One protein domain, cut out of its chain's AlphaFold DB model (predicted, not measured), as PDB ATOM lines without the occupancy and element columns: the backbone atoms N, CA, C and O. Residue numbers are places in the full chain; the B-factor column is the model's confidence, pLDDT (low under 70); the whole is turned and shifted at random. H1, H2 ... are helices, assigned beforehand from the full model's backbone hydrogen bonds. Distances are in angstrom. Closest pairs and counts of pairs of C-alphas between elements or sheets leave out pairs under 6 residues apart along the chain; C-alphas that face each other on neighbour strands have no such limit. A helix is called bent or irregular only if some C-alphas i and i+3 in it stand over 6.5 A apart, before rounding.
ATOM      1  N   GLN A   4     -10.296 -19.437 -38.764       72.81
ATOM      2  CA  GLN A   4     -10.725 -20.582 -37.977       72.81
ATOM      3  C   GLN A   4      -9.668 -21.700 -37.934       72.81
ATOM      4  O   GLN A   4      -9.534 -22.362 -36.904       72.81
ATOM      5  N   GLN A   5      -8.874 -21.870 -38.998       69.50
ATOM      6  CA  GLN A   5      -7.738 -22.798 -39.014       69.50
ATOM      7  C   GLN A   5      -6.564 -22.262 -38.185       69.50
ATOM      8  O   GLN A   5      -5.977 -23.021 -37.414       69.50
ATOM      9  N   GLU A   6      -6.273 -20.960 -38.264       69.69
ATOM     10  CA  GLU A   6      -5.234 -20.326 -37.433       69.69
ATOM     11  C   GLU A   6      -5.585 -20.379 -35.940       69.69
ATOM     12  O   GLU A   6      -4.731 -20.673 -35.104       69.69
ATOM     13  N   TRP A   7      -6.856 -20.166 -35.589       69.69
ATOM     14  CA  TRP A   7      -7.315 -20.276 -34.204       69.69
ATOM     15  C   TRP A   7      -7.209 -21.711 -33.669       69.69
ATOM     16  O   TRP A   7      -6.770 -21.926 -32.537       69.69
ATOM     17  N   GLN A   8      -7.549 -22.711 -34.490       74.06
ATOM     18  CA  GLN A   8      -7.385 -24.118 -34.122       74.06
ATOM     19  C   GLN A   8      -5.910 -24.493 -33.938       74.06
ATOM     20  O   GLN A   8      -5.585 -25.148 -32.946       74.06
ATOM     21  N   GLN A   9      -5.019 -24.027 -34.816       78.31
ATOM     22  CA  GLN A   9      -3.574 -24.242 -34.683       78.31
ATOM     23  C   GLN A   9      -3.007 -23.579 -33.425       78.31
ATOM     24  O   GLN A   9      -2.353 -24.263 -32.643       78.31
ATOM     25  N   MET A  10      -3.346 -22.317 -33.141       68.44
ATOM     26  CA  MET A  10      -2.931 -21.654 -31.897       68.44
ATOM     27  C   MET A  10      -3.459 -22.372 -30.652       68.44
ATOM     28  O   MET A  10      -2.734 -22.528 -29.672       68.44
ATOM     29  N   SER A  11      -4.709 -22.842 -30.668       68.00
ATOM     30  CA  SER A  11      -5.271 -23.572 -29.526       68.00
ATOM     31  C   SER A  11      -4.544 -24.901 -29.281       68.00
ATOM     32  O   SER A  11      -4.263 -25.252 -28.133       68.00
ATOM     33  N   ALA A  12      -4.179 -25.607 -30.355       71.06
ATOM     34  CA  ALA A  12      -3.426 -26.850 -30.296       71.06
ATOM     35  C   ALA A  12      -1.982 -26.613 -29.837       71.06
ATOM     36  O   ALA A  12      -1.480 -27.375 -29.014       71.06
ATOM     37  N   GLU A  13      -1.338 -25.536 -30.288       66.12
ATOM     38  CA  GLU A  13      -0.002 -25.134 -29.842       66.12
ATOM     39  C   GLU A  13       0.014 -24.725 -28.367       66.12
ATOM     40  O   GLU A  13       0.902 -25.148 -27.630       66.12
ATOM     41  N   VAL A  14      -0.990 -23.982 -27.893       66.94
ATOM     42  CA  VAL A  14      -1.116 -23.603 -26.476       66.94
ATOM     43  C   VAL A  14      -1.354 -24.832 -25.596       66.94
ATOM     44  O   VAL A  14      -0.755 -24.951 -24.525       66.94
ATOM     45  N   LEU A  15      -2.193 -25.774 -26.037       65.56
ATOM     46  CA  LEU A  15      -2.427 -27.029 -25.318       65.56
ATOM     47  C   LEU A  15      -1.180 -27.924 -25.317       65.56
ATOM     48  O   LEU A  15      -0.807 -28.433 -24.259       65.56
ATOM     49  N   ALA A  16      -0.495 -28.053 -26.454       61.41
ATOM     50  CA  ALA A  16       0.748 -28.809 -26.575       61.41
ATOM     51  C   ALA A  16       1.881 -28.183 -25.748       61.41
ATOM     52  O   ALA A  16       2.608 -28.903 -25.067       61.41
ATOM     53  N   ALA A  17       2.004 -26.854 -25.730       58.84
ATOM     54  CA  ALA A  17       2.970 -26.136 -24.903       58.84
ATOM     55  C   ALA A  17       2.707 -26.376 -23.411       58.84
ATOM     56  O   ALA A  17       3.625 -26.728 -22.673       58.84
ATOM     57  N   LYS A  18       1.445 -26.288 -22.975       54.22
ATOM     58  CA  LYS A  18       1.046 -26.532 -21.580       54.22
ATOM     59  C   LYS A  18       1.279 -27.987 -21.161       54.22
ATOM     60  O   LYS A  18       1.694 -28.255 -20.033       54.22
ATOM     61  N   GLN A  19       1.053 -28.933 -22.070       52.31
ATOM     62  CA  GLN A  19       1.301 -30.355 -21.841       52.31
ATOM     63  C   GLN A  19       2.805 -30.674 -21.820       52.31
ATOM     64  O   GLN A  19       3.255 -31.402 -20.938       52.31
ATOM     65  N   ASN A  20       3.604 -30.057 -22.694       53.78
ATOM     66  CA  ASN A  20       5.067 -30.152 -22.685       53.78
ATOM     67  C   ASN A  20       5.683 -29.520 -21.425       53.78
ATOM     68  O   ASN A  20       6.656 -30.045 -20.881       53.78
ATOM     69  N   GLU A  21       5.104 -28.438 -20.907       53.88
ATOM     70  CA  GLU A  21       5.525 -27.811 -19.649       53.88
ATOM     71  C   GLU A  21       5.213 -28.704 -18.431       53.88
ATOM     72  O   GLU A  21       6.013 -28.819 -17.504       53.88
ATOM     73  N   LEU A  22       4.075 -29.403 -18.445       51.16
ATOM     74  CA  LEU A  22       3.717 -30.382 -17.413       51.16
ATOM     75  C   LEU A  22       4.601 -31.636 -17.476       51.16
ATOM     76  O   LEU A  22       5.077 -32.096 -16.440       51.16
ATOM     77  N   VAL A  23       4.866 -32.167 -18.672       50.00
ATOM     78  CA  VAL A  23       5.738 -33.336 -18.877       50.00
ATOM     79  C   VAL A  23       7.194 -33.011 -18.531       50.00
ATOM     80  O   VAL A  23       7.872 -33.833 -17.914       50.00
ATOM     81  N   SER A  24       7.679 -31.810 -18.856       47.25
ATOM     82  CA  SER A  24       9.017 -31.356 -18.454       47.25
ATOM     83  C   SER A  24       9.116 -31.141 -16.944       47.25
ATOM     84  O   SER A  24      10.058 -31.649 -16.347       47.25
ATOM     85  N   LYS A  25       8.121 -30.518 -16.291       49.88
ATOM     86  CA  LYS A  25       8.057 -30.424 -14.819       49.88
ATOM     87  C   LYS A  25       8.028 -31.800 -14.149       49.88
ATOM     88  O   LYS A  25       8.736 -32.005 -13.168       49.88
ATOM     89  N   PHE A  26       7.281 -32.760 -14.695       45.00
ATOM     90  CA  PHE A  26       7.192 -34.119 -14.150       45.00
ATOM     91  C   PHE A  26       8.489 -34.926 -14.346       45.00
ATOM     92  O   PHE A  26       8.933 -35.630 -13.439       45.00
ATOM     93  N   ASN A  27       9.154 -34.785 -15.499       50.03
ATOM     94  CA  ASN A  27      10.475 -35.376 -15.745       50.03
ATOM     95  C   ASN A  27      11.585 -34.707 -14.916       50.03
ATOM     96  O   ASN A  27      12.512 -35.375 -14.452       50.03
ATOM     97  N   LEU A  28      11.493 -33.397 -14.689       50.47
ATOM     98  CA  LEU A  28      12.404 -32.659 -13.817       50.47
ATOM     99  C   LEU A  28      12.241 -33.090 -12.359       50.47
ATOM    100  O   LEU A  28      13.252 -33.306 -11.687       50.47
ATOM    101  N   ASP A  29      11.006 -33.278 -11.889       58.62
ATOM    102  CA  ASP A  29      10.695 -33.777 -10.545       58.62
ATOM    103  C   ASP A  29      11.194 -35.220 -10.357       58.62
ATOM    104  O   ASP A  29      11.869 -35.530  -9.376       58.62
ATOM    105  N   SER A  30      10.994 -36.099 -11.347       58.31
ATOM    106  CA  SER A  30      11.449 -37.494 -11.270       58.31
ATOM    107  C   SER A  30      12.979 -37.625 -11.253       58.31
ATOM    108  O   SER A  30      13.531 -38.386 -10.453       58.31
ATOM    109  N   GLN A  31      13.690 -36.841 -12.068       60.16
ATOM    110  CA  GLN A  31      15.152 -36.851 -12.093       60.16
ATOM    111  C   GLN A  31      15.790 -36.114 -10.904       60.16
ATOM    112  O   GLN A  31      16.858 -36.501 -10.439       60.16
ATOM    113  N   SER A  32      15.203 -35.018 -10.417       57.97
ATOM    114  CA  SER A  32      15.721 -34.349  -9.213       57.97
ATOM    115  C   SER A  32      15.498 -35.216  -7.974       57.97
ATOM    116  O   SER A  32      16.400 -35.341  -7.146       57.97
ATOM    117  N   LYS A  33      14.367 -35.925  -7.902       66.12
ATOM    118  CA  LYS A  33      14.098 -36.946  -6.887       66.12
ATOM    119  C   LYS A  33      15.082 -38.111  -6.952       66.12
ATOM    120  O   LYS A  33      15.587 -38.509  -5.904       66.12
ATOM    121  N   SER A  34      15.413 -38.625  -8.142       68.88
ATOM    122  CA  SER A  34      16.388 -39.717  -8.278       68.88
ATOM    123  C   SER A  34      17.804 -39.294  -7.860       68.88
ATOM    124  O   SER A  34      18.463 -40.028  -7.123       68.88
ATOM    125  N   LEU A  35      18.243 -38.080  -8.220       70.50
ATOM    126  CA  LEU A  35      19.532 -37.517  -7.791       70.50
ATOM    127  C   LEU A  35      19.597 -37.301  -6.274       70.50
ATOM    128  O   LEU A  35      20.590 -37.642  -5.627       70.50
ATOM    129  N   LEU A  36      18.531 -36.755  -5.684       72.44
ATOM    130  CA  LEU A  36      18.453 -36.513  -4.245       72.44
ATOM    131  C   LEU A  36      18.385 -37.835  -3.472       72.44
ATOM    132  O   LEU A  36      19.006 -37.969  -2.415       72.44
ATOM    133  N   GLN A  37      17.701 -38.839  -4.021       75.62
ATOM    134  CA  GLN A  37      17.649 -40.192  -3.480       75.62
ATOM    135  C   GLN A  37      19.014 -40.889  -3.536       75.62
ATOM    136  O   GLN A  37      19.413 -41.475  -2.530       75.62
ATOM    137  N   ASP A  38      19.758 -40.778  -4.640       75.88
ATOM    138  CA  ASP A  38      21.118 -41.326  -4.765       75.88
ATOM    139  C   ASP A  38      22.093 -40.661  -3.775       75.88
ATOM    140  O   ASP A  38      22.800 -41.337  -3.022       75.88
ATOM    141  N   LEU A  39      22.064 -39.327  -3.672       76.44
ATOM    142  CA  LEU A  39      22.837 -38.577  -2.675       76.44
ATOM    143  C   LEU A  39      22.493 -38.998  -1.241       76.44
ATOM    144  O   LEU A  39      23.380 -39.233  -0.416       76.44
ATOM    145  N   THR A  40      21.202 -39.136  -0.947       80.00
ATOM    146  CA  THR A  40      20.712 -39.569   0.365       80.00
ATOM    147  C   THR A  40      21.142 -41.001   0.667       80.00
ATOM    148  O   THR A  40      21.533 -41.299   1.796       80.00
ATOM    149  N   PHE A  41      21.112 -41.893  -0.325       81.69
ATOM    150  CA  PHE A  41      21.566 -43.273  -0.188       81.69
ATOM    151  C   PHE A  41      23.063 -43.339   0.127       81.69
ATOM    152  O   PHE A  41      23.451 -43.967   1.114       81.69
ATOM    153  N   LYS A  42      23.895 -42.613  -0.630       80.62
ATOM    154  CA  LYS A  42      25.344 -42.511  -0.392       80.62
ATOM    155  C   LYS A  42      25.656 -41.977   1.007       80.62
ATOM    156  O   LYS A  42      26.495 -42.542   1.707       80.62
ATOM    157  N   LEU A  43      24.941 -40.943   1.458       80.94
ATOM    158  CA  LEU A  43      25.091 -40.397   2.812       80.94
ATOM    159  C   LEU A  43      24.653 -41.386   3.902       80.94
ATOM    160  O   LEU A  43      25.371 -41.555   4.888       80.94
ATOM    161  N   LYS A  44      23.525 -42.092   3.729       84.25
ATOM    162  CA  LYS A  44      23.095 -43.155   4.658       84.25
ATOM    163  C   LYS A  44      24.144 -44.251   4.764       84.25
ATOM    164  O   LYS A  44      24.442 -44.703   5.868       84.25
ATOM    165  N   TRP A  45      24.694 -44.676   3.631       84.12
ATOM    166  CA  TRP A  45      25.713 -45.718   3.594       84.12
ATOM    167  C   TRP A  45      26.976 -45.275   4.330       84.12
ATOM    168  O   TRP A  45      27.491 -46.007   5.170       84.12
ATOM    169  N   LYS A  46      27.405 -44.029   4.122       81.94
ATOM    170  CA  LYS A  46      28.533 -43.430   4.841       81.94
ATOM    171  C   LYS A  46      28.326 -43.396   6.359       81.94
ATOM    172  O   LYS A  46      29.214 -43.784   7.109       81.94
ATOM    173  N   LEU A  47      27.132 -43.015   6.816       83.56
ATOM    174  CA  LEU A  47      26.779 -43.034   8.242       83.56
ATOM    175  C   LEU A  47      26.714 -44.452   8.829       83.56
ATOM    176  O   LEU A  47      26.978 -44.634  10.018       83.56
ATOM    177  N   ARG A  48      26.353 -45.457   8.021       85.81
ATOM    178  CA  ARG A  48      26.375 -46.870   8.432       85.81
ATOM    179  C   ARG A  48      27.800 -47.392   8.570       85.81
ATOM    180  O   ARG A  48      28.076 -48.063   9.558       85.81
ATOM    181  N   TRP A  49      28.695 -47.038   7.648       84.00
ATOM    182  CA  TRP A  49      30.109 -47.420   7.716       84.00
ATOM    183  C   TRP A  49      30.782 -46.981   9.007       84.00
ATOM    184  O   TRP A  49      31.506 -47.775   9.598       84.00
ATOM    185  N   ILE A  50      30.479 -45.770   9.488       82.88
ATOM    186  CA  ILE A  50      30.979 -45.299  10.787       82.88
ATOM    187  C   ILE A  50      30.622 -46.307  11.885       82.88
ATOM    188  O   ILE A  50      31.493 -46.729  12.630       82.88
ATOM    189  N   ARG A  51      29.373 -46.783  11.933       84.19
ATOM    190  CA  ARG A  51      28.926 -47.735  12.961       84.19
ATOM    191  C   ARG A  51      29.509 -49.139  12.791       84.19
ATOM    192  O   ARG A  51      29.730 -49.819  13.786       84.19
ATOM    193  N   ILE A  52      29.748 -49.571  11.553       87.81
ATOM    194  CA  ILE A  52      30.399 -50.858  11.263       87.81
ATOM    195  C   ILE A  52      31.832 -50.869  11.804       87.81
ATOM    196  O   ILE A  52      32.269 -51.891  12.317       87.81
ATOM    197  N   ILE A  53      32.542 -49.742  11.714       85.38
ATOM    198  CA  ILE A  53      33.913 -49.603  12.224       85.38
ATOM    199  C   ILE A  53      33.923 -49.438  13.751       85.38
ATOM    200  O   ILE A  53      34.786 -49.991  14.425       85.38
ATOM    201  N   ASP A  54      32.952 -48.707  14.296       86.38
ATOM    202  CA  ASP A  54      32.920 -48.327  15.712       86.38
ATOM    203  C   ASP A  54      32.454 -49.464  16.648       86.38
ATOM    204  O   ASP A  54      32.928 -49.606  17.774       86.38
ATOM    205  N   LEU A  55      31.565 -50.349  16.177       88.75
ATOM    206  CA  LEU A  55      31.061 -51.478  16.974       88.75
ATOM    207  C   LEU A  55      32.151 -52.487  17.396       88.75
ATOM    208  O   LEU A  55      32.167 -52.864  18.569       88.75
ATOM    209  N   PRO A  56      33.068 -52.928  16.513       89.69
ATOM    210  CA  PRO A  56      34.203 -53.759  16.910       89.69
ATOM    211  C   PRO A  56      35.107 -53.089  17.947       89.69
ATOM    212  O   PRO A  56      35.578 -53.764  18.858       89.69
ATOM    213  N   ILE A  57      35.321 -51.772  17.850       88.75
ATOM    214  CA  ILE A  57      36.127 -51.010  18.817       88.75
ATOM    215  C   ILE A  57      35.479 -51.078  20.201       88.75
ATOM    216  O   ILE A  57      36.156 -51.380  21.183       88.75
ATOM    217  N   LEU A  58      34.160 -50.885  20.273       91.00
ATOM    218  CA  LEU A  58      33.407 -51.038  21.517       91.00
ATOM    219  C   LEU A  58      33.479 -52.472  22.058       91.00
ATOM    220  O   LEU A  58      33.687 -52.662  23.254       91.00
ATOM    221  N   ALA A  59      33.330 -53.477  21.192       91.56
ATOM    222  CA  ALA A  59      33.426 -54.876  21.597       91.56
ATOM    223  C   ALA A  59      34.800 -55.180  22.209       91.56
ATOM    224  O   ALA A  59      34.869 -55.738  23.300       91.56
ATOM    225  N   LEU A  60      35.887 -54.736  21.568       89.31
ATOM    226  CA  LEU A  60      37.244 -54.853  22.106       89.31
ATOM    227  C   LEU A  60      37.399 -54.108  23.437       89.31
ATOM    228  O   LEU A  60      38.029 -54.626  24.357       89.31
ATOM    229  N   ALA A  61      36.779 -52.934  23.579       90.75
ATOM    230  CA  ALA A  61      36.825 -52.157  24.813       90.75
ATOM    231  C   ALA A  61      36.230 -52.909  26.015       90.75
ATOM    232  O   ALA A  61      36.730 -52.765  27.130       90.75
ATOM    233  N   LEU A  62      35.197 -53.734  25.808       90.69
ATOM    234  CA  LEU A  62      34.584 -54.521  26.885       90.69
ATOM    235  C   LEU A  62      35.555 -55.551  27.481       90.69
ATOM    236  O   LEU A  62      35.532 -55.771  28.694       90.69
ATOM    237  N   PHE A  63      36.436 -56.120  26.653       89.50
ATOM    238  CA  PHE A  63      37.406 -57.149  27.050       89.50
ATOM    239  C   PHE A  63      38.811 -56.604  27.351       89.50
ATOM    240  O   PHE A  63      39.665 -57.347  27.827       89.50
ATOM    241  N   ALA A  64      39.067 -55.322  27.090       88.44
ATOM    242  CA  ALA A  64      40.369 -54.701  27.303       88.44
ATOM    243  C   ALA A  64      40.690 -54.447  28.789       88.44
ATOM    244  O   ALA A  64      39.800 -54.261  29.628       88.44
ATOM    245  N   GLU A  65      41.987 -54.372  29.102       87.19
ATOM    246  CA  GLU A  65      42.487 -53.930  30.409       87.19
ATOM    247  C   GLU A  65      42.261 -52.424  30.633       87.19
ATOM    248  O   GLU A  65      41.921 -51.693  29.706       87.19
ATOM    249  N   ARG A  66      42.411 -51.957  31.882       88.12
ATOM    250  CA  ARG A  66      41.946 -50.639  32.359       88.12
ATOM    251  C   ARG A  66      42.349 -49.470  31.450       88.12
ATOM    252  O   ARG A  66      41.471 -48.719  31.031       88.12
ATOM    253  N   ASP A  67      43.627 -49.346  31.115       87.62
ATOM    254  CA  ASP A  67      44.147 -48.194  30.367       87.62
ATOM    255  C   ASP A  67      43.755 -48.252  28.884       87.62
ATOM    256  O   ASP A  67      43.239 -47.278  28.330       87.62
ATOM    257  N   LEU A  68      43.878 -49.427  28.256       89.12
ATOM    258  CA  LEU A  68      43.424 -49.656  26.882       89.12
ATOM    259  C   LEU A  68      41.907 -49.442  26.740       89.12
ATOM    260  O   LEU A  68      41.448 -48.843  25.770       89.12
ATOM    261  N   LYS A  69      41.123 -49.879  27.730       92.00
ATOM    262  CA  LYS A  69      39.670 -49.681  27.786       92.00
ATOM    263  C   LYS A  69      39.305 -48.201  27.783       92.00
ATOM    264  O   LYS A  69      38.399 -47.817  27.049       92.00
ATOM    265  N   ILE A  70      40.012 -47.369  28.552       91.00
ATOM    266  CA  ILE A  70      39.780 -45.916  28.577       91.00
ATOM    267  C   ILE A  70      40.001 -45.317  27.184       91.00
ATOM    268  O   ILE A  70      39.153 -44.560  26.709       91.00
ATOM    269  N   VAL A  71      41.090 -45.692  26.500       91.44
ATOM    270  CA  VAL A  71      41.381 -45.202  25.141       91.44
ATOM    271  C   VAL A  71      40.304 -45.644  24.152       91.44
ATOM    272  O   VAL A  71      39.765 -44.809  23.428       91.44
ATOM    273  N   LEU A  72      39.942 -46.930  24.140       91.75
ATOM    274  CA  LEU A  72      38.950 -47.465  23.202       91.75
ATOM    275  C   LEU A  72      37.552 -46.865  23.423       91.75
ATOM    276  O   LEU A  72      36.880 -46.521  22.452       91.75
ATOM    277  N   ILE A  73      37.131 -46.673  24.679       92.75
ATOM    278  CA  ILE A  73      35.873 -45.979  24.999       92.75
ATOM    279  C   ILE A  73      35.940 -44.513  24.554       92.75
ATOM    280  O   ILE A  73      34.975 -44.006  23.986       92.75
ATOM    281  N   GLY A  74      37.066 -43.831  24.775       90.44
ATOM    282  CA  GLY A  74      37.255 -42.448  24.336       90.44
ATOM    283  C   GLY A  74      37.131 -42.294  22.818       90.44
ATOM    284  O   GLY A  74      36.435 -41.396  22.344       90.44
ATOM    285  N   VAL A  75      37.742 -43.210  22.059       89.94
ATOM    286  CA  VAL A  75      37.603 -43.274  20.597       89.94
ATOM    287  C   VAL A  75      36.141 -43.498  20.216       89.94
ATOM    288  O   VAL A  75      35.598 -42.708  19.448       89.94
ATOM    289  N   PHE A  76      35.477 -44.491  20.807       91.38
ATOM    290  CA  PHE A  76      34.065 -44.775  20.541       91.38
ATOM    291  C   PHE A  76      33.162 -43.549  20.768       91.38
ATOM    292  O   PHE A  76      32.379 -43.152  19.905       91.38
ATOM    293  N   VAL A  77      33.318 -42.871  21.909       91.06
ATOM    294  CA  VAL A  77      32.547 -41.661  22.231       91.06
ATOM    295  C   VAL A  77      32.804 -40.548  21.212       91.06
ATOM    296  O   VAL A  77      31.860 -39.892  20.767       91.06
ATOM    297  N   LEU A  78      34.058 -40.343  20.800       88.81
ATOM    298  CA  LEU A  78      34.414 -39.332  19.803       88.81
ATOM    299  C   LEU A  78      33.733 -39.593  18.447       88.81
ATOM    300  O   LEU A  78      33.216 -38.660  17.824       88.81
ATOM    301  N   TYR A  79      33.708 -40.851  18.001       87.19
ATOM    302  CA  TYR A  79      33.047 -41.251  16.757       87.19
ATOM    303  C   TYR A  79      31.518 -41.121  16.845       87.19
ATOM    304  O   TYR A  79      30.897 -40.610  15.903       87.19
ATOM    305  N   GLU A  80      30.894 -41.477  17.974       88.62
ATOM    306  CA  GLU A  80      29.446 -41.310  18.149       88.62
ATOM    307  C   GLU A  80      29.013 -39.840  18.253       88.62
ATOM    308  O   GLU A  80      27.984 -39.476  17.680       88.62
ATOM    309  N   ILE A  81      29.798 -38.958  18.883       88.56
ATOM    310  CA  ILE A  81      29.511 -37.510  18.887       88.56
ATOM    311  C   ILE A  81      29.481 -36.974  17.453       88.56
ATOM    312  O   ILE A  81      28.550 -36.264  17.055       88.56
ATOM    313  N   PHE A  82      30.475 -37.335  16.642       83.31
ATOM    314  CA  PHE A  82      30.532 -36.917  15.244       83.31
ATOM    315  C   PHE A  82      29.332 -37.439  14.449       83.31
ATOM    316  O   PHE A  82      28.657 -36.692  13.730       83.31
ATOM    317  N   ARG A  83      29.025 -38.724  14.622       85.06
ATOM    318  CA  ARG A  83      27.873 -39.355  13.992       85.06
ATOM    319  C   ARG A  83      26.570 -38.678  14.400       85.06
ATOM    320  O   ARG A  83      25.720 -38.454  13.540       85.06
ATOM    321  N   PHE A  84      26.418 -38.305  15.666       87.62
ATOM    322  CA  PHE A  84      25.258 -37.574  16.162       87.62
ATOM    323  C   PHE A  84      25.083 -36.235  15.432       87.62
ATOM    324  O   PHE A  84      24.001 -35.972  14.899       87.62
ATOM    325  N   PHE A  85      26.144 -35.431  15.292       84.88
ATOM    326  CA  PHE A  85      26.088 -34.184  14.520       84.88
ATOM    327  C   PHE A  85      25.728 -34.410  13.046       84.88
ATOM    328  O   PHE A  85      24.918 -33.664  12.486       84.88
ATOM    329  N   ALA A  86      26.284 -35.448  12.420       81.50
ATOM    330  CA  ALA A  86      25.985 -35.780  11.032       81.50
ATOM    331  C   ALA A  86      24.528 -36.255  10.853       81.50
ATOM    332  O   ALA A  86      23.848 -35.818   9.924       81.50
ATOM    333  N   VAL A  87      24.004 -37.065  11.781       85.44
ATOM    334  CA  VAL A  87      22.597 -37.507  11.805       85.44
ATOM    335  C   VAL A  87      21.647 -36.330  12.027       85.44
ATOM    336  O   VAL A  87      20.610 -36.259  11.367       85.44
ATOM    337  N   LEU A  88      21.990 -35.377  12.901       85.19
ATOM    338  CA  LEU A  88      21.187 -34.170  13.114       85.19
ATOM    339  C   LEU A  88      21.035 -33.337  11.839       85.19
ATOM    340  O   LEU A  88      19.950 -32.821  11.581       85.19
ATOM    341  N   GLN A  89      22.093 -33.194  11.033       80.06
ATOM    342  CA  GLN A  89      21.971 -32.518   9.736       80.06
ATOM    343  C   GLN A  89      21.255 -33.395   8.705       80.06
ATOM    344  O   GLN A  89      20.469 -32.881   7.917       80.06
ATOM    345  N   PHE A  90      21.467 -34.712   8.736       82.94
ATOM    346  CA  PHE A  90      20.803 -35.648   7.831       82.94
ATOM    347  C   PHE A  90      19.279 -35.654   8.012       82.94
ATOM    348  O   PHE A  90      18.544 -35.664   7.031       82.94
ATOM    349  N   ARG A  91      18.786 -35.556   9.255       80.94
ATOM    350  CA  ARG A  91      17.348 -35.440   9.561       80.94
ATOM    351  C   ARG A  91      16.689 -34.183   8.983       80.94
ATOM    352  O   ARG A  91      15.471 -34.149   8.881       80.94
ATOM    353  N   LYS A  92      17.468 -33.162   8.613       78.69
ATOM    354  CA  LYS A  92      16.951 -31.939   7.977       78.69
ATOM    355  C   LYS A  92      16.717 -32.097   6.476       78.69
ATOM    356  O   LYS A  92      16.118 -31.207   5.882       78.69
ATOM    357  N   ILE A  93      17.192 -33.186   5.867       75.94
ATOM    358  CA  ILE A  93      16.966 -33.469   4.450       75.94
ATOM    359  C   ILE A  93      15.510 -33.915   4.292       75.94
ATOM    360  O   ILE A  93      15.127 -34.993   4.747       75.94
ATOM    361  N   LYS A  94      14.694 -33.074   3.655       68.88
ATOM    362  CA  LYS A  94      13.298 -33.377   3.341       68.88
ATOM    363  C   LYS A  94      13.236 -34.165   2.036       68.88
ATOM    364  O   LYS A  94      13.610 -33.655   0.987       68.88
ATOM    365  N   THR A  95      12.752 -35.402   2.090       59.47
ATOM    366  CA  THR A  95      12.535 -36.249   0.901       59.47
ATOM    367  C   THR A  95      11.069 -36.314   0.460       59.47
ATOM    368  O   THR A  95      10.763 -36.988  -0.520       59.47
ATOM    369  N   SER A  96      10.155 -35.667   1.191       51.81
ATOM    370  CA  SER A  96       8.722 -35.635   0.890       51.81
ATOM    371  C   SER A  96       8.352 -34.436   0.017       51.81
ATOM    372  O   SER A  96       8.914 -33.351   0.163       51.81
ATOM    373  N   ILE A  97       7.387 -34.653  -0.878       48.97
ATOM    374  CA  ILE A  97       6.793 -33.629  -1.741       48.97
ATOM    375  C   ILE A  97       5.884 -32.763  -0.858       48.97
ATOM    376  O   ILE A  97       4.745 -33.132  -0.588       48.97
ATOM    377  N   ASP A  98       6.403 -31.642  -0.359       46.00
ATOM    378  CA  ASP A  98       5.576 -30.595   0.245       46.00
ATOM    379  C   ASP A  98       4.995 -29.752  -0.902       46.00
ATOM    380  O   ASP A  98       5.647 -28.832  -1.394       46.00
ATOM    381  N   PHE A  99       3.760 -30.056  -1.324       47.69
ATOM    382  CA  PHE A  99       3.020 -29.315  -2.366       47.69
ATOM    383  C   PHE A  99       2.773 -27.827  -2.027       47.69
ATOM    384  O   PHE A  99       2.265 -27.086  -2.864       47.69
ATOM    385  N   SER A 100       3.116 -27.381  -0.812       50.34
ATOM    386  CA  SER A 100       3.000 -25.986  -0.359       50.34
ATOM    387  C   SER A 100       4.282 -25.163  -0.528       50.34
ATOM    388  O   SER A 100       4.234 -23.939  -0.443       50.34
ATOM    389  N   SER A 101       5.426 -25.810  -0.767       57.16
ATOM    390  CA  SER A 101       6.727 -25.149  -0.926       57.16
ATOM    391  C   SER A 101       7.224 -25.267  -2.359       57.16
ATOM    392  O   SER A 101       7.042 -26.306  -2.992       57.16
ATOM    393  N   SER A 102       7.878 -24.227  -2.883       64.75
ATOM    394  CA  SER A 102       8.469 -24.317  -4.219       64.75
ATOM    395  C   SER A 102       9.531 -25.424  -4.236       64.75
ATOM    396  O   SER A 102      10.388 -25.494  -3.351       64.75
ATOM    397  N   THR A 103       9.498 -26.292  -5.251       66.88
ATOM    398  CA  THR A 103      10.462 -27.395  -5.437       66.88
ATOM    399  C   THR A 103      11.912 -26.908  -5.325       66.88
ATOM    400  O   THR A 103      12.767 -27.588  -4.756       66.88
ATOM    401  N   LYS A 104      12.166 -25.674  -5.774       70.00
ATOM    402  CA  LYS A 104      13.434 -24.951  -5.627       70.00
ATOM    403  C   LYS A 104      13.865 -24.787  -4.167       70.00
ATOM    404  O   LYS A 104      14.980 -25.166  -3.815       70.00
ATOM    405  N   GLN A 105      12.988 -24.280  -3.300       71.31
ATOM    406  CA  GLN A 105      13.304 -24.023  -1.892       71.31
ATOM    407  C   GLN A 105      13.625 -25.317  -1.125       71.31
ATOM    408  O   GLN A 105      14.520 -25.342  -0.275       71.31
ATOM    409  N   VAL A 106      12.939 -26.416  -1.457       71.31
ATOM    410  CA  VAL A 106      13.216 -27.746  -0.888       71.31
ATOM    411  C   VAL A 106      14.578 -28.272  -1.353       71.31
ATOM    412  O   VAL A 106      15.373 -28.734  -0.528       71.31
ATOM    413  N   LEU A 107      14.888 -28.163  -2.650       72.06
ATOM    414  CA  LEU A 107      16.183 -28.576  -3.200       72.06
ATOM    415  C   LEU A 107      17.350 -27.770  -2.613       72.06
ATOM    416  O   LEU A 107      18.371 -28.356  -2.252       72.06
ATOM    417  N   GLU A 108      17.202 -26.452  -2.462       77.94
ATOM    418  CA  GLU A 108      18.213 -25.585  -1.844       77.94
ATOM    419  C   GLU A 108      18.451 -25.937  -0.371       77.94
ATOM    420  O   GLU A 108      19.601 -26.049   0.071       77.94
ATOM    421  N   GLY A 109      17.377 -26.173   0.392       76.56
ATOM    422  CA  GLY A 109      17.462 -26.621   1.782       76.56
ATOM    423  C   GLY A 109      18.215 -27.948   1.917       76.56
ATOM    424  O   GLY A 109      19.122 -28.077   2.748       76.56
ATOM    425  N   ASN A 110      17.907 -28.904   1.041       78.56
ATOM    426  CA  ASN A 110      18.575 -30.201   0.988       78.56
ATOM    427  C   ASN A 110      20.048 -30.074   0.582       78.56
ATOM    428  O   ASN A 110      20.917 -30.651   1.239       78.56
ATOM    429  N   LEU A 111      20.365 -29.270  -0.437       78.56
ATOM    430  CA  LEU A 111      21.741 -29.015  -0.866       78.56
ATOM    431  C   LEU A 111      22.571 -28.383   0.257       78.56
ATOM    432  O   LEU A 111      23.720 -28.781   0.486       78.56
ATOM    433  N   LYS A 112      21.992 -27.434   1.001       82.25
ATOM    434  CA  LYS A 112      22.642 -26.797   2.153       82.25
ATOM    435  C   LYS A 112      22.917 -27.806   3.268       82.25
ATOM    436  O   LYS A 112      24.012 -27.799   3.833       82.25
ATOM    437  N   ALA A 113      21.966 -28.693   3.561       80.06
ATOM    438  CA  ALA A 113      22.145 -29.760   4.543       80.06
ATOM    439  C   ALA A 113      23.254 -30.743   4.128       80.06
ATOM    440  O   ALA A 113      24.151 -31.018   4.925       80.06
ATOM    441  N   ILE A 114      23.257 -31.197   2.869       82.06
ATOM    442  CA  ILE A 114      24.277 -32.103   2.313       82.06
ATOM    443  C   ILE A 114      25.666 -31.462   2.367       82.06
ATOM    444  O   ILE A 114      26.619 -32.073   2.849       82.06
ATOM    445  N   THR A 115      25.781 -30.207   1.933       81.50
ATOM    446  CA  THR A 115      27.056 -29.477   1.966       81.50
ATOM    447  C   THR A 115      27.562 -29.336   3.400       81.50
ATOM    448  O   THR A 115      28.740 -29.563   3.659       81.50
ATOM    449  N   LYS A 116      26.671 -29.046   4.357       83.50
ATOM    450  CA  LYS A 116      27.029 -28.935   5.775       83.50
ATOM    451  C   LYS A 116      27.503 -30.263   6.372       83.50
ATOM    452  O   LYS A 116      28.448 -30.247   7.154       83.50
ATOM    453  N   ILE A 117      26.901 -31.393   5.989       83.38
ATOM    454  CA  ILE A 117      27.372 -32.732   6.388       83.38
ATOM    455  C   ILE A 117      28.807 -32.956   5.894       83.38
ATOM    456  O   ILE A 117      29.672 -33.327   6.683       83.38
ATOM    457  N   LEU A 118      29.081 -32.658   4.621       82.12
ATOM    458  CA  LEU A 118      30.418 -32.810   4.035       82.12
ATOM    459  C   LEU A 118      31.449 -31.850   4.653       82.12
ATOM    460  O   LEU A 118      32.613 -32.210   4.810       82.12
ATOM    461  N   SER A 119      31.044 -30.636   5.034       82.50
ATOM    462  CA  SER A 119      31.915 -29.696   5.752       82.50
ATOM    463  C   SER A 119      32.270 -30.187   7.154       82.50
ATOM    464  O   SER A 119      33.436 -30.116   7.535       82.50
ATOM    465  N   ILE A 120      31.286 -30.700   7.904       82.06
ATOM    466  CA  ILE A 120      31.500 -31.297   9.233       82.06
ATOM    467  C   ILE A 120      32.468 -32.476   9.122       82.06
ATOM    468  O   ILE A 120      33.397 -32.591   9.915       82.06
ATOM    469  N   GLU A 121      32.304 -33.308   8.098       81.94
ATOM    470  CA  GLU A 121      33.202 -34.427   7.841       81.94
ATOM    471  C   GLU A 121      34.625 -33.997   7.494       81.94
ATOM    472  O   GLU A 121      35.572 -34.557   8.035       81.94
ATOM    473  N   ASN A 122      34.794 -32.991   6.634       82.75
ATOM    474  CA  ASN A 122      36.125 -32.473   6.332       82.75
ATOM    475  C   ASN A 122      36.804 -31.948   7.602       82.75
ATOM    476  O   ASN A 122      37.961 -32.285   7.839       82.75
ATOM    477  N   LEU A 123      36.095 -31.166   8.425       82.75
ATOM    478  CA  LEU A 123      36.619 -30.670   9.702       82.75
ATOM    479  C   LEU A 123      37.034 -31.824  10.618       82.75
ATOM    480  O   LEU A 123      38.109 -31.791  11.203       82.75
ATOM    481  N   TRP A 124      36.201 -32.856  10.710       80.19
ATOM    482  CA  TRP A 124      36.516 -34.028  11.510       80.19
ATOM    483  C   TRP A 124      37.742 -34.763  10.971       80.19
ATOM    484  O   TRP A 124      38.650 -35.023  11.744       80.19
ATOM    485  N   GLY A 125      37.840 -34.982   9.658       80.50
ATOM    486  CA  GLY A 125      39.029 -35.564   9.034       80.50
ATOM    487  C   GLY A 125      40.306 -34.770   9.330       80.50
ATOM    488  O   GLY A 125      41.344 -35.373   9.571       80.50
ATOM    489  N   TYR A 126      40.233 -33.437   9.395       82.62
ATOM    490  CA  TYR A 126      41.367 -32.596   9.799       82.62
ATOM    491  C   TYR A 126      41.813 -32.813  11.242       82.62
ATOM    492  O   TYR A 126      43.004 -32.726  11.521       82.62
ATOM    493  N   VAL A 127      40.872 -33.071  12.148       81.50
ATOM    494  CA  VAL A 127      41.163 -33.251  13.575       81.50
ATOM    495  C   VAL A 127      41.574 -34.690  13.869       81.50
ATOM    496  O   VAL A 127      42.542 -34.910  14.590       81.50
ATOM    497  N   THR A 128      40.868 -35.675  13.313       81.88
ATOM    498  CA  THR A 128      41.040 -37.086  13.672       81.88
ATOM    499  C   THR A 128      42.100 -37.803  12.856       81.88
ATOM    500  O   THR A 128      42.780 -38.659  13.409       81.88
ATOM    501  N   ALA A 129      42.318 -37.461  11.584       83.81
ATOM    502  CA  ALA A 129      43.317 -38.162  10.775       83.81
ATOM    503  C   ALA A 129      44.767 -37.988  11.282       83.81
ATOM    504  O   ALA A 129      45.486 -38.988  11.294       83.81
ATOM    505  N   PRO A 130      45.214 -36.803  11.760       83.75
ATOM    506  CA  PRO A 130      46.551 -36.641  12.343       83.75
ATOM    507  C   PRO A 130      46.770 -37.460  13.614       83.75
ATOM    508  O   PRO A 130      47.879 -37.924  13.863       83.75
ATOM    509  N   ILE A 131      45.714 -37.652  14.408       85.69
ATOM    510  CA  ILE A 131      45.779 -38.362  15.692       85.69
ATOM    511  C   ILE A 131      45.427 -39.848  15.570       85.69
ATOM    512  O   ILE A 131      45.769 -40.615  16.461       85.69
ATOM    513  N   ALA A 132      44.802 -40.286  14.473       85.50
ATOM    514  CA  ALA A 132      44.378 -41.673  14.286       85.50
ATOM    515  C   ALA A 132      45.557 -42.653  14.335       85.50
ATOM    516  O   ALA A 132      45.469 -43.689  14.991       85.50
ATOM    517  N   ALA A 133      46.672 -42.315  13.682       84.62
ATOM    518  CA  ALA A 133      47.870 -43.150  13.695       84.62
ATOM    519  C   ALA A 133      48.555 -43.185  15.082       84.62
ATOM    520  O   ALA A 133      48.802 -44.288  15.573       84.62
ATOM    521  N   PRO A 134      48.781 -42.047  15.773       88.38
ATOM    522  CA  PRO A 134      49.204 -42.039  17.176       88.38
ATOM    523  C   PRO A 134      48.296 -42.837  18.120       88.38
ATOM    524  O   PRO A 134      48.795 -43.582  18.958       88.38
ATOM    525  N   ILE A 135      46.971 -42.727  17.974       88.56
ATOM    526  CA  ILE A 135      46.003 -43.489  18.778       88.56
ATOM    527  C   ILE A 135      46.123 -44.987  18.485       88.56
ATOM    528  O   ILE A 135      46.127 -45.789  19.414       88.56
ATOM    529  N   GLY A 136      46.266 -45.381  17.217       87.50
ATOM    530  CA  GLY A 136      46.482 -46.779  16.839       87.50
ATOM    531  C   GLY A 136      47.765 -47.360  17.436       87.50
ATOM    532  O   GLY A 136      47.743 -48.463  17.983       87.50
ATOM    533  N   LEU A 137      48.862 -46.595  17.403       88.69
ATOM    534  CA  LEU A 137      50.121 -46.969  18.049       88.69
ATOM    535  C   LEU A 137      49.954 -47.096  19.567       88.69
ATOM    536  O   LEU A 137      50.411 -48.076  20.150       88.69
ATOM    537  N   LEU A 138      49.275 -46.138  20.201       88.81
ATOM    538  CA  LEU A 138      48.989 -46.167  21.633       88.81
ATOM    539  C   LEU A 138      48.159 -47.403  22.010       88.81
ATOM    540  O   LEU A 138      48.497 -48.083  22.974       88.81
ATOM    541  N   CYS A 139      47.130 -47.746  21.232       88.94
ATOM    542  CA  CYS A 139      46.347 -48.966  21.434       88.94
ATOM    543  C   CYS A 139      47.213 -50.228  21.324       88.94
ATOM    544  O   CYS A 139      47.088 -51.124  22.156       88.94
ATOM    545  N   TYR A 140      48.103 -50.297  20.329       89.06
ATOM    546  CA  TYR A 140      49.032 -51.418  20.177       89.06
ATOM    547  C   TYR A 140      49.977 -51.537  21.378       89.06
ATOM    548  O   TYR A 140      50.098 -52.608  21.970       89.06
ATOM    549  N   GLN A 141      50.607 -50.435  21.786       88.06
ATOM    550  CA  GLN A 141      51.544 -50.457  22.904       88.06
ATOM    551  C   GLN A 141      50.849 -50.742  24.237       88.06
ATOM    552  O   GLN A 141      51.379 -51.505  25.036       88.06
ATOM    553  N   LEU A 142      49.638 -50.226  24.465       88.00
ATOM    554  CA  LEU A 142      48.844 -50.566  25.649       88.00
ATOM    555  C   LEU A 142      48.374 -52.024  25.643       88.00
ATOM    556  O   LEU A 142      48.252 -52.614  26.711       88.00
ATOM    557  N   ALA A 143      48.151 -52.635  24.478       86.69
ATOM    558  CA  ALA A 143      47.840 -54.061  24.406       86.69
ATOM    559  C   ALA A 143      49.028 -54.942  24.841       86.69
ATOM    560  O   ALA A 143      48.816 -56.002  25.427       86.69
ATOM    561  N   VAL A 144      50.268 -54.501  24.591       86.88
ATOM    562  CA  VAL A 144      51.492 -55.245  24.948       86.88
ATOM    563  C   VAL A 144      51.976 -54.912  26.364       86.88
ATOM    564  O   VAL A 144      52.303 -55.808  27.138       86.88
ATOM    565  N   HIS A 145      52.021 -53.628  26.715       86.00
ATOM    566  CA  HIS A 145      52.649 -53.112  27.938       86.00
ATOM    567  C   HIS A 145      51.657 -52.796  29.064       86.00
ATOM    568  O   HIS A 145      52.087 -52.483  30.176       86.00
ATOM    569  N   LYS A 146      50.351 -52.938  28.789       84.50
ATOM    570  CA  LYS A 146      49.199 -52.882  29.709       84.50
ATOM    571  C   LYS A 146      48.910 -51.541  30.386       84.50
ATOM    572  O   LYS A 146      47.739 -51.244  30.611       84.50
ATOM    573  N   THR A 147      49.929 -50.740  30.691       88.19
ATOM    574  CA  THR A 147      49.795 -49.482  31.439       88.19
ATOM    575  C   THR A 147      50.395 -48.294  30.698       88.19
ATOM    576  O   THR A 147      51.378 -48.435  29.967       88.19
ATOM    577  N   PHE A 148      49.830 -47.101  30.908       86.19
ATOM    578  CA  PHE A 148      50.364 -45.861  30.327       86.19
ATOM    579  C   PHE A 148      51.803 -45.581  30.762       86.19
ATOM    580  O   PHE A 148      52.616 -45.180  29.931       86.19
ATOM    581  N   ASP A 149      52.135 -45.838  32.027       85.75
ATOM    582  CA  ASP A 149      53.480 -45.598  32.559       85.75
ATOM    583  C   ASP A 149      54.529 -46.422  31.809       85.75
ATOM    584  O   ASP A 149      55.561 -45.894  31.389       85.75
ATOM    585  N   ASN A 150      54.232 -47.695  31.540       84.25
ATOM    586  CA  ASN A 150      55.128 -48.573  30.790       84.25
ATOM    587  C   ASN A 150      55.266 -48.153  29.324       84.25
ATOM    588  O   ASN A 150      56.302 -48.394  28.717       84.25
ATOM    589  N   VAL A 151      54.230 -47.545  28.745       84.38
ATOM    590  CA  VAL A 151      54.230 -47.072  27.354       84.38
ATOM    591  C   VAL A 151      55.036 -45.780  27.212       84.38
ATOM    592  O   VAL A 151      55.881 -45.663  26.329       84.38
ATOM    593  N   ILE A 152      54.823 -44.816  28.107       82.31
ATOM    594  CA  ILE A 152      55.477 -43.502  28.046       82.31
ATOM    595  C   ILE A 152      56.965 -43.599  28.405       82.31
ATOM    596  O   ILE A 152      57.781 -42.869  27.845       82.31
ATOM    597  N   THR A 153      57.333 -44.515  29.305       83.12
ATOM    598  CA  THR A 153      58.737 -44.754  29.682       83.12
ATOM    599  C   THR A 153      59.547 -45.450  28.589       83.12
ATOM    600  O   THR A 153      60.778 -45.483  28.670       83.12
ATOM    601  N   GLN A 154      58.913 -45.953  27.522       76.69
ATOM    602  CA  GLN A 154      59.655 -46.435  26.363       76.69
ATOM    603  C   GLN A 154      60.319 -45.284  25.617       76.69
ATOM    604  O   GLN A 154      59.660 -44.404  25.066       76.69
ATOM    605  N   SER A 155      61.645 -45.390  25.498       61.19
ATOM    606  CA  SER A 155      62.556 -44.445  24.835       61.19
ATOM    607  C   SER A 155      62.114 -43.961  23.445       61.19
ATOM    608  O   SER A 155      62.611 -42.941  22.978       61.19
ATOM    609  N   ASN A 156      61.215 -44.674  22.761       80.94
ATOM    610  CA  ASN A 156      60.866 -44.407  21.367       80.94
ATOM    611  C   ASN A 156      59.396 -44.028  21.139       80.94
ATOM    612  O   ASN A 156      59.064 -43.656  20.015       80.94
ATOM    613  N   PHE A 157      58.516 -44.092  22.148       83.12
ATOM    614  CA  PHE A 157      57.082 -43.855  21.934       83.12
ATOM    615  C   PHE A 157      56.804 -42.436  21.421       83.12
ATOM    616  O   PHE A 157      56.161 -42.261  20.385       83.12
ATOM    617  N   LEU A 158      57.363 -41.417  22.080       82.69
ATOM    618  CA  LEU A 158      57.187 -40.019  21.669       82.69
ATOM    619  C   LEU A 158      57.745 -39.761  20.263       82.69
ATOM    620  O   LEU A 158      57.086 -39.127  19.441       82.69
ATOM    621  N   THR A 159      58.918 -40.310  19.949       84.56
ATOM    622  CA  THR A 159      59.535 -40.195  18.621       84.56
ATOM    623  C   THR A 159      58.664 -40.833  17.536       84.56
ATOM    624  O   THR A 159      58.457 -40.236  16.481       84.56
ATOM    625  N   GLN A 160      58.094 -42.013  17.800       85.25
ATOM    626  CA  GLN A 160      57.174 -42.688  16.879       85.25
ATOM    627  C   GLN A 160      55.892 -41.875  16.657       85.25
ATOM    628  O   GLN A 160      55.443 -41.748  15.518       85.25
ATOM    629  N   VAL A 161      55.335 -41.262  17.706       85.06
ATOM    630  CA  VAL A 161      54.163 -40.380  17.593       85.06
ATOM    631  C   VAL A 161      54.451 -39.190  16.672       85.06
ATOM    632  O   VAL A 161      53.656 -38.924  15.770       85.06
ATOM    633  N   TYR A 162      55.597 -38.517  16.828       84.81
ATOM    634  CA  TYR A 162      55.966 -37.388  15.964       84.81
ATOM    635  C   TYR A 162      56.108 -37.780  14.487       84.81
ATOM    636  O   TYR A 162      55.695 -37.018  13.613       84.81
ATOM    637  N   ILE A 163      56.627 -38.977  14.199       85.19
ATOM    638  CA  ILE A 163      56.769 -39.496  12.827       85.19
ATOM    639  C   ILE A 163      55.406 -39.846  12.205       85.19
ATOM    640  O   ILE A 163      55.225 -39.722  10.992       85.19
ATOM    641  N   LEU A 164      54.428 -40.261  13.013       84.94
ATOM    642  CA  LEU A 164      53.107 -40.669  12.527       84.94
ATOM    643  C   LEU A 164      52.174 -39.490  12.207       84.94
ATOM    644  O   LEU A 164      51.271 -39.645  11.383       84.94
ATOM    645  N   ILE A 165      52.394 -38.306  12.786       82.00
ATOM    646  CA  ILE A 165      51.576 -37.110  12.508       82.00
ATOM    647  C   ILE A 165      51.595 -36.724  11.007       82.00
ATOM    648  O   ILE A 165      50.515 -36.543  10.434       82.00
ATOM    649  N   PRO A 166      52.757 -36.659  10.317       83.12
ATOM    650  CA  PRO A 166      52.822 -36.443   8.867       83.12
ATOM    651  C   PRO A 166      52.028 -37.458   8.035       83.12
ATOM    652  O   PRO A 166      51.448 -37.096   7.012       83.12
ATOM    653  N   VAL A 167      51.949 -38.720   8.472       79.25
ATOM    654  CA  VAL A 167      51.167 -39.756   7.775       79.25
ATOM    655  C   VAL A 167      49.675 -39.418   7.808       79.25
ATOM    656  O   VAL A 167      48.974 -39.585   6.809       79.25
ATOM    657  N   GLY A 168      49.190 -38.850   8.913       77.62
ATOM    658  CA  GLY A 168      47.815 -38.364   9.003       77.62
ATOM    659  C   GLY A 168      47.492 -37.262   7.988       77.62
ATOM    660  O   GLY A 168      46.378 -37.222   7.465       77.62
ATOM    661  N   ILE A 169      48.469 -36.428   7.610       80.50
ATOM    662  CA  ILE A 169      48.300 -35.408   6.558       80.50
ATOM    663  C   ILE A 169      48.034 -36.065   5.195       80.50
ATOM    664  O   ILE A 169      47.164 -35.607   4.450       80.50
ATOM    665  N   LEU A 170      48.707 -37.176   4.876       81.50
ATOM    666  CA  LEU A 170      48.444 -37.935   3.645       81.50
ATOM    667  C   LEU A 170      47.021 -38.509   3.628       81.50
ATOM    668  O   LEU A 170      46.337 -38.441   2.603       81.50
ATOM    669  N   ILE A 171      46.536 -39.004   4.771       79.19
ATOM    670  CA  ILE A 171      45.165 -39.517   4.913       79.19
ATOM    671  C   ILE A 171      44.133 -38.403   4.683       79.19
ATOM    672  O   ILE A 171      43.133 -38.631   4.001       79.19
ATOM    673  N   ILE A 172      44.389 -37.179   5.162       81.50
ATOM    674  CA  ILE A 172      43.528 -36.013   4.888       81.50
ATOM    675  C   ILE A 172      43.434 -35.750   3.381       81.50
ATOM    676  O   ILE A 172      42.339 -35.524   2.854       81.50
ATOM    677  N   ILE A 173      44.569 -35.776   2.676       81.94
ATOM    678  CA  ILE A 173      44.615 -35.537   1.228       81.94
ATOM    679  C   ILE A 173      43.795 -36.603   0.493       81.94
ATOM    680  O   ILE A 173      42.947 -36.260  -0.338       81.94
ATOM    681  N   LEU A 174      43.981 -37.878   0.840       79.88
ATOM    682  CA  LEU A 174      43.227 -38.992   0.261       79.88
ATOM    683  C   LEU A 174      41.723 -38.877   0.538       79.88
ATOM    684  O   LEU A 174      40.916 -38.991  -0.387       79.88
ATOM    685  N   GLY A 175      41.334 -38.575   1.780       78.25
ATOM    686  CA  GLY A 175      39.934 -38.381   2.160       78.25
ATOM    687  C   GLY A 175      39.273 -37.248   1.373       78.25
ATOM    688  O   GLY A 175      38.164 -37.399   0.852       78.25
ATOM    689  N   ARG A 176      39.988 -36.133   1.183       79.56
ATOM    690  CA  ARG A 176      39.521 -35.006   0.367       79.56
ATOM    691  C   ARG A 176      39.360 -35.392  -1.108       79.56
ATOM    692  O   ARG A 176      38.365 -35.001  -1.724       79.56
ATOM    693  N   LEU A 177      40.298 -36.150  -1.677       80.31
ATOM    694  CA  LEU A 177      40.212 -36.635  -3.061       80.31
ATOM    695  C   LEU A 177      39.023 -37.582  -3.256       80.31
ATOM    696  O   LEU A 177      38.266 -37.421  -4.214       80.31
ATOM    697  N   MET A 178      38.803 -38.505  -2.318       78.44
ATOM    698  CA  MET A 178      37.678 -39.439  -2.347       78.44
ATOM    699  C   MET A 178      36.333 -38.707  -2.240       78.44
ATOM    700  O   MET A 178      35.439 -38.928  -3.060       78.44
ATOM    701  N   ASN A 179      36.209 -37.764  -1.301       77.88
ATOM    702  CA  ASN A 179      35.004 -36.945  -1.159       77.88
ATOM    703  C   ASN A 179      34.724 -36.122  -2.418       77.88
ATOM    704  O   ASN A 179      33.583 -36.050  -2.878       77.88
ATOM    705  N   ARG A 180      35.767 -35.550  -3.028       78.62
ATOM    706  CA  ARG A 180      35.631 -34.829  -4.294       78.62
ATOM    707  C   ARG A 180      35.205 -35.762  -5.427       78.62
ATOM    708  O   ARG A 180      34.352 -35.375  -6.212       78.62
ATOM    709  N   SER A 181      35.738 -36.976  -5.516       77.88
ATOM    710  CA  SER A 181      35.353 -37.935  -6.558       77.88
ATOM    711  C   SER A 181      33.876 -38.346  -6.452       77.88
ATOM    712  O   SER A 181      33.139 -38.285  -7.434       77.88
ATOM    713  N   ILE A 182      33.418 -38.677  -5.240       76.44
ATOM    714  CA  ILE A 182      32.078 -39.239  -5.008       76.44
ATOM    715  C   ILE A 182      30.977 -38.170  -5.078       76.44
ATOM    716  O   ILE A 182      29.894 -38.437  -5.601       76.44
ATOM    717  N   PHE A 183      31.232 -36.962  -4.558       77.88
ATOM    718  CA  PHE A 183      30.186 -35.949  -4.365       77.88
ATOM    719  C   PHE A 183      30.250 -34.768  -5.341       77.88
ATOM    720  O   PHE A 183      29.261 -34.047  -5.460       77.88
ATOM    721  N   LYS A 184      31.351 -34.553  -6.079       80.94
ATOM    722  CA  LYS A 184      31.482 -33.370  -6.956       80.94
ATOM    723  C   LYS A 184      30.440 -33.340  -8.072       80.94
ATOM    724  O   LYS A 184      29.812 -32.302  -8.244       80.94
ATOM    725  N   LYS A 185      30.267 -34.441  -8.816       75.75
ATOM    726  CA  LYS A 185      29.291 -34.508  -9.920       75.75
ATOM    727  C   LYS A 185      27.846 -34.392  -9.406       75.75
ATOM    728  O   LYS A 185      27.204 -33.419  -9.773       75.75
ATOM    729  N   PRO A 186      27.387 -35.215  -8.439       73.31
ATOM    730  CA  PRO A 186      26.014 -35.111  -7.938       73.31
ATOM    731  C   PRO A 186      25.652 -33.736  -7.352       73.31
ATOM    732  O   PRO A 186      24.522 -33.284  -7.497       73.31
ATOM    733  N   ILE A 187      26.597 -33.049  -6.692       80.12
ATOM    734  CA  ILE A 187      26.365 -31.685  -6.185       80.12
ATOM    735  C   ILE A 187      26.302 -30.671  -7.329       80.12
ATOM    736  O   ILE A 187      25.484 -29.756  -7.272       80.12
ATOM    737  N   ALA A 188      27.164 -30.797  -8.342       80.38
ATOM    738  CA  ALA A 188      27.141 -29.919  -9.509       80.38
ATOM    739  C   ALA A 188      25.835 -30.080 -10.297       80.38
ATOM    740  O   ALA A 188      25.202 -29.077 -10.611       80.38
ATOM    741  N   ASP A 189      25.392 -31.320 -10.504       75.69
ATOM    742  CA  ASP A 189      24.139 -31.638 -11.189       75.69
ATOM    743  C   ASP A 189      22.936 -31.080 -10.411       75.69
ATOM    744  O   ASP A 189      22.047 -30.463 -10.993       75.69
ATOM    745  N   LEU A 190      22.936 -31.196  -9.075       72.88
ATOM    746  CA  LEU A 190      21.893 -30.612  -8.225       72.88
ATOM    747  C   LEU A 190      21.891 -29.072  -8.278       72.88
ATOM    748  O   LEU A 190      20.821 -28.468  -8.277       72.88
ATOM    749  N   LYS A 191      23.065 -28.425  -8.350       79.00
ATOM    750  CA  LYS A 191      23.172 -26.961  -8.507       79.00
ATOM    751  C   LYS A 191      22.665 -26.486  -9.864       79.00
ATOM    752  O   LYS A 191      21.907 -25.522  -9.897       79.00
ATOM    753  N   ALA A 192      23.070 -27.150 -10.946       78.88
ATOM    754  CA  ALA A 192      22.610 -26.829 -12.295       78.88
ATOM    755  C   ALA A 192      21.080 -26.922 -12.375       78.88
ATOM    756  O   ALA A 192      20.421 -26.011 -12.860       78.88
ATOM    757  N   LYS A 193      20.499 -27.951 -11.753       71.06
ATOM    758  CA  LYS A 193      19.047 -28.145 -11.728       71.06
ATOM    759  C   LYS A 193      18.284 -27.089 -10.928       71.06
ATOM    760  O   LYS A 193      17.181 -26.710 -11.296       71.06
ATOM    761  N   ILE A 194      18.864 -26.588  -9.837       73.69
ATOM    762  CA  ILE A 194      18.301 -25.444  -9.098       73.69
ATOM    763  C   ILE A 194      18.324 -24.172  -9.959       73.69
ATOM    764  O   ILE A 194      17.404 -23.362  -9.860       73.69
ATOM    765  N   GLN A 195      19.355 -23.996 -10.794       78.00
ATOM    766  CA  GLN A 195      19.463 -22.859 -11.714       78.00
ATOM    767  C   GLN A 195      18.464 -22.949 -12.875       78.00
ATOM    768  O   GLN A 195      17.907 -21.924 -13.239       78.00
ATOM    769  N   GLU A 196      18.186 -24.146 -13.397       73.19
ATOM    770  CA  GLU A 196      17.144 -24.382 -14.419       73.19
ATOM    771  C   GLU A 196      15.717 -24.112 -13.910       73.19
ATOM    772  O   GLU A 196      14.818 -23.838 -14.697       73.19
ATOM    773  N   LEU A 197      15.496 -24.194 -12.594       64.38
ATOM    774  CA  LEU A 197      14.221 -23.870 -11.939       64.38
ATOM    775  C   LEU A 197      14.086 -22.369 -11.593       64.38
ATOM    776  O   LEU A 197      13.163 -21.998 -10.861       64.38
ATOM    777  N   SER A 198      15.034 -21.527 -12.026       54.38
ATOM    778  CA  SER A 198      15.052 -20.074 -11.813       54.38
ATOM    779  C   SER A 198      14.602 -19.301 -13.040       54.38
ATOM    780  O   SER A 198      14.152 -18.163 -12.789       54.38
TER     781      SER A 198
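Overview. This is residues 4 to 198 of the 198 residues of an uncharacterized protein of Pedobacter chitinilyticus (UniProt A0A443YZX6). A long, thin bundle of helices, with the longest helix, H1, running past the rest so that its residues 4 to 24 stick out as a free arm. H2 folds back beside the last part of H1, the bent helix H3 packs on H2, the bent helix H5 runs back along H3 until its arm H5b packs on residues 32 to 39 of H1, and the little helix H4 sits in the turn between H3 and H5 at the end far from the free arm. The printed part has 195 residues with five named helices, H1 to H5 in chain order, and no named strand; the class is all helix. The whole is extended, with a radius of gyration of the C-alphas of 25.5 A, and a rod spanning 100 by 30 by 19 A.

Along the chain. Find C-alpha 4 at (-10.725, -20.582, -37.977); from there H1, residues 4 to 63, runs 88.8 A to C-alpha 63 at (37.406, -57.149, 27.050). H1 is neither bent nor irregular, but only just: C-alphas 53 and 56 are 6.3 A apart. H2, residues 66 to 90, is 35.7 A long. H3, residues 103 to 145, was assigned as one helix by its hydrogen bonds but is bent, with C-alphas 130 and 133 6.8 A apart; its arms are H3a, residues 103 to 130, 41.3 A, and H3b, residues 133 to 145, 18.0 A. H4 is residues 148 to 152, 6.1 A. H5, residues 157 to 196, likewise one helix by its hydrogen bonds, is bent, with C-alphas 182 and 185 7.4 A apart; H5a, residues 157 to 182, is 37.0 A, with a kink of 29 degrees near residue 164, and H5b, residues 185 to 196, is 16.4 A and ends at C-alpha 196, (17.144, -24.382, -14.419).

Arrangement. Start at H1: its residues 47 to 63 touch H2 in a hairpin, opposite ways at a shallow tilt of 10 degrees, closest at the C-alphas of Ala 61 and Lys 69, 4.8 A. From H2, look to H3a, which it touches in a second hairpin at 19 degrees, closest at the C-alphas of Ala 86 and Ile 117, 5.7 A. H3a touches H5a, closest at the C-alphas of Pro 130 and Gly 168, 4.0 A. H5b touches residues 32 to 39 of H1, closest at the C-alphas of Leu 35 and Pro 186, 6.9 A. H4 touches H3b, closest at the C-alphas of Gln 141 and Val 151, 6.2 A. H2 and H5a are apart. Every O i to N i+4 pair is within hydrogen-bond range in H2, H3b, H4 and H5b; the counts are 52 of 56 in H1, 23 of 24 in H3a and 20 of 22 in H5a.

Size, cuts and confidence. The C-alphas farthest apart, of Gln 4 and Thr 153, are 99.9 A apart. The printed part has no cut, and the link from H2 to H3, residues 91 to 102, is long. Look for pLDDT under 70 in 40 residues, among them 13 to 34 and 94 to 103.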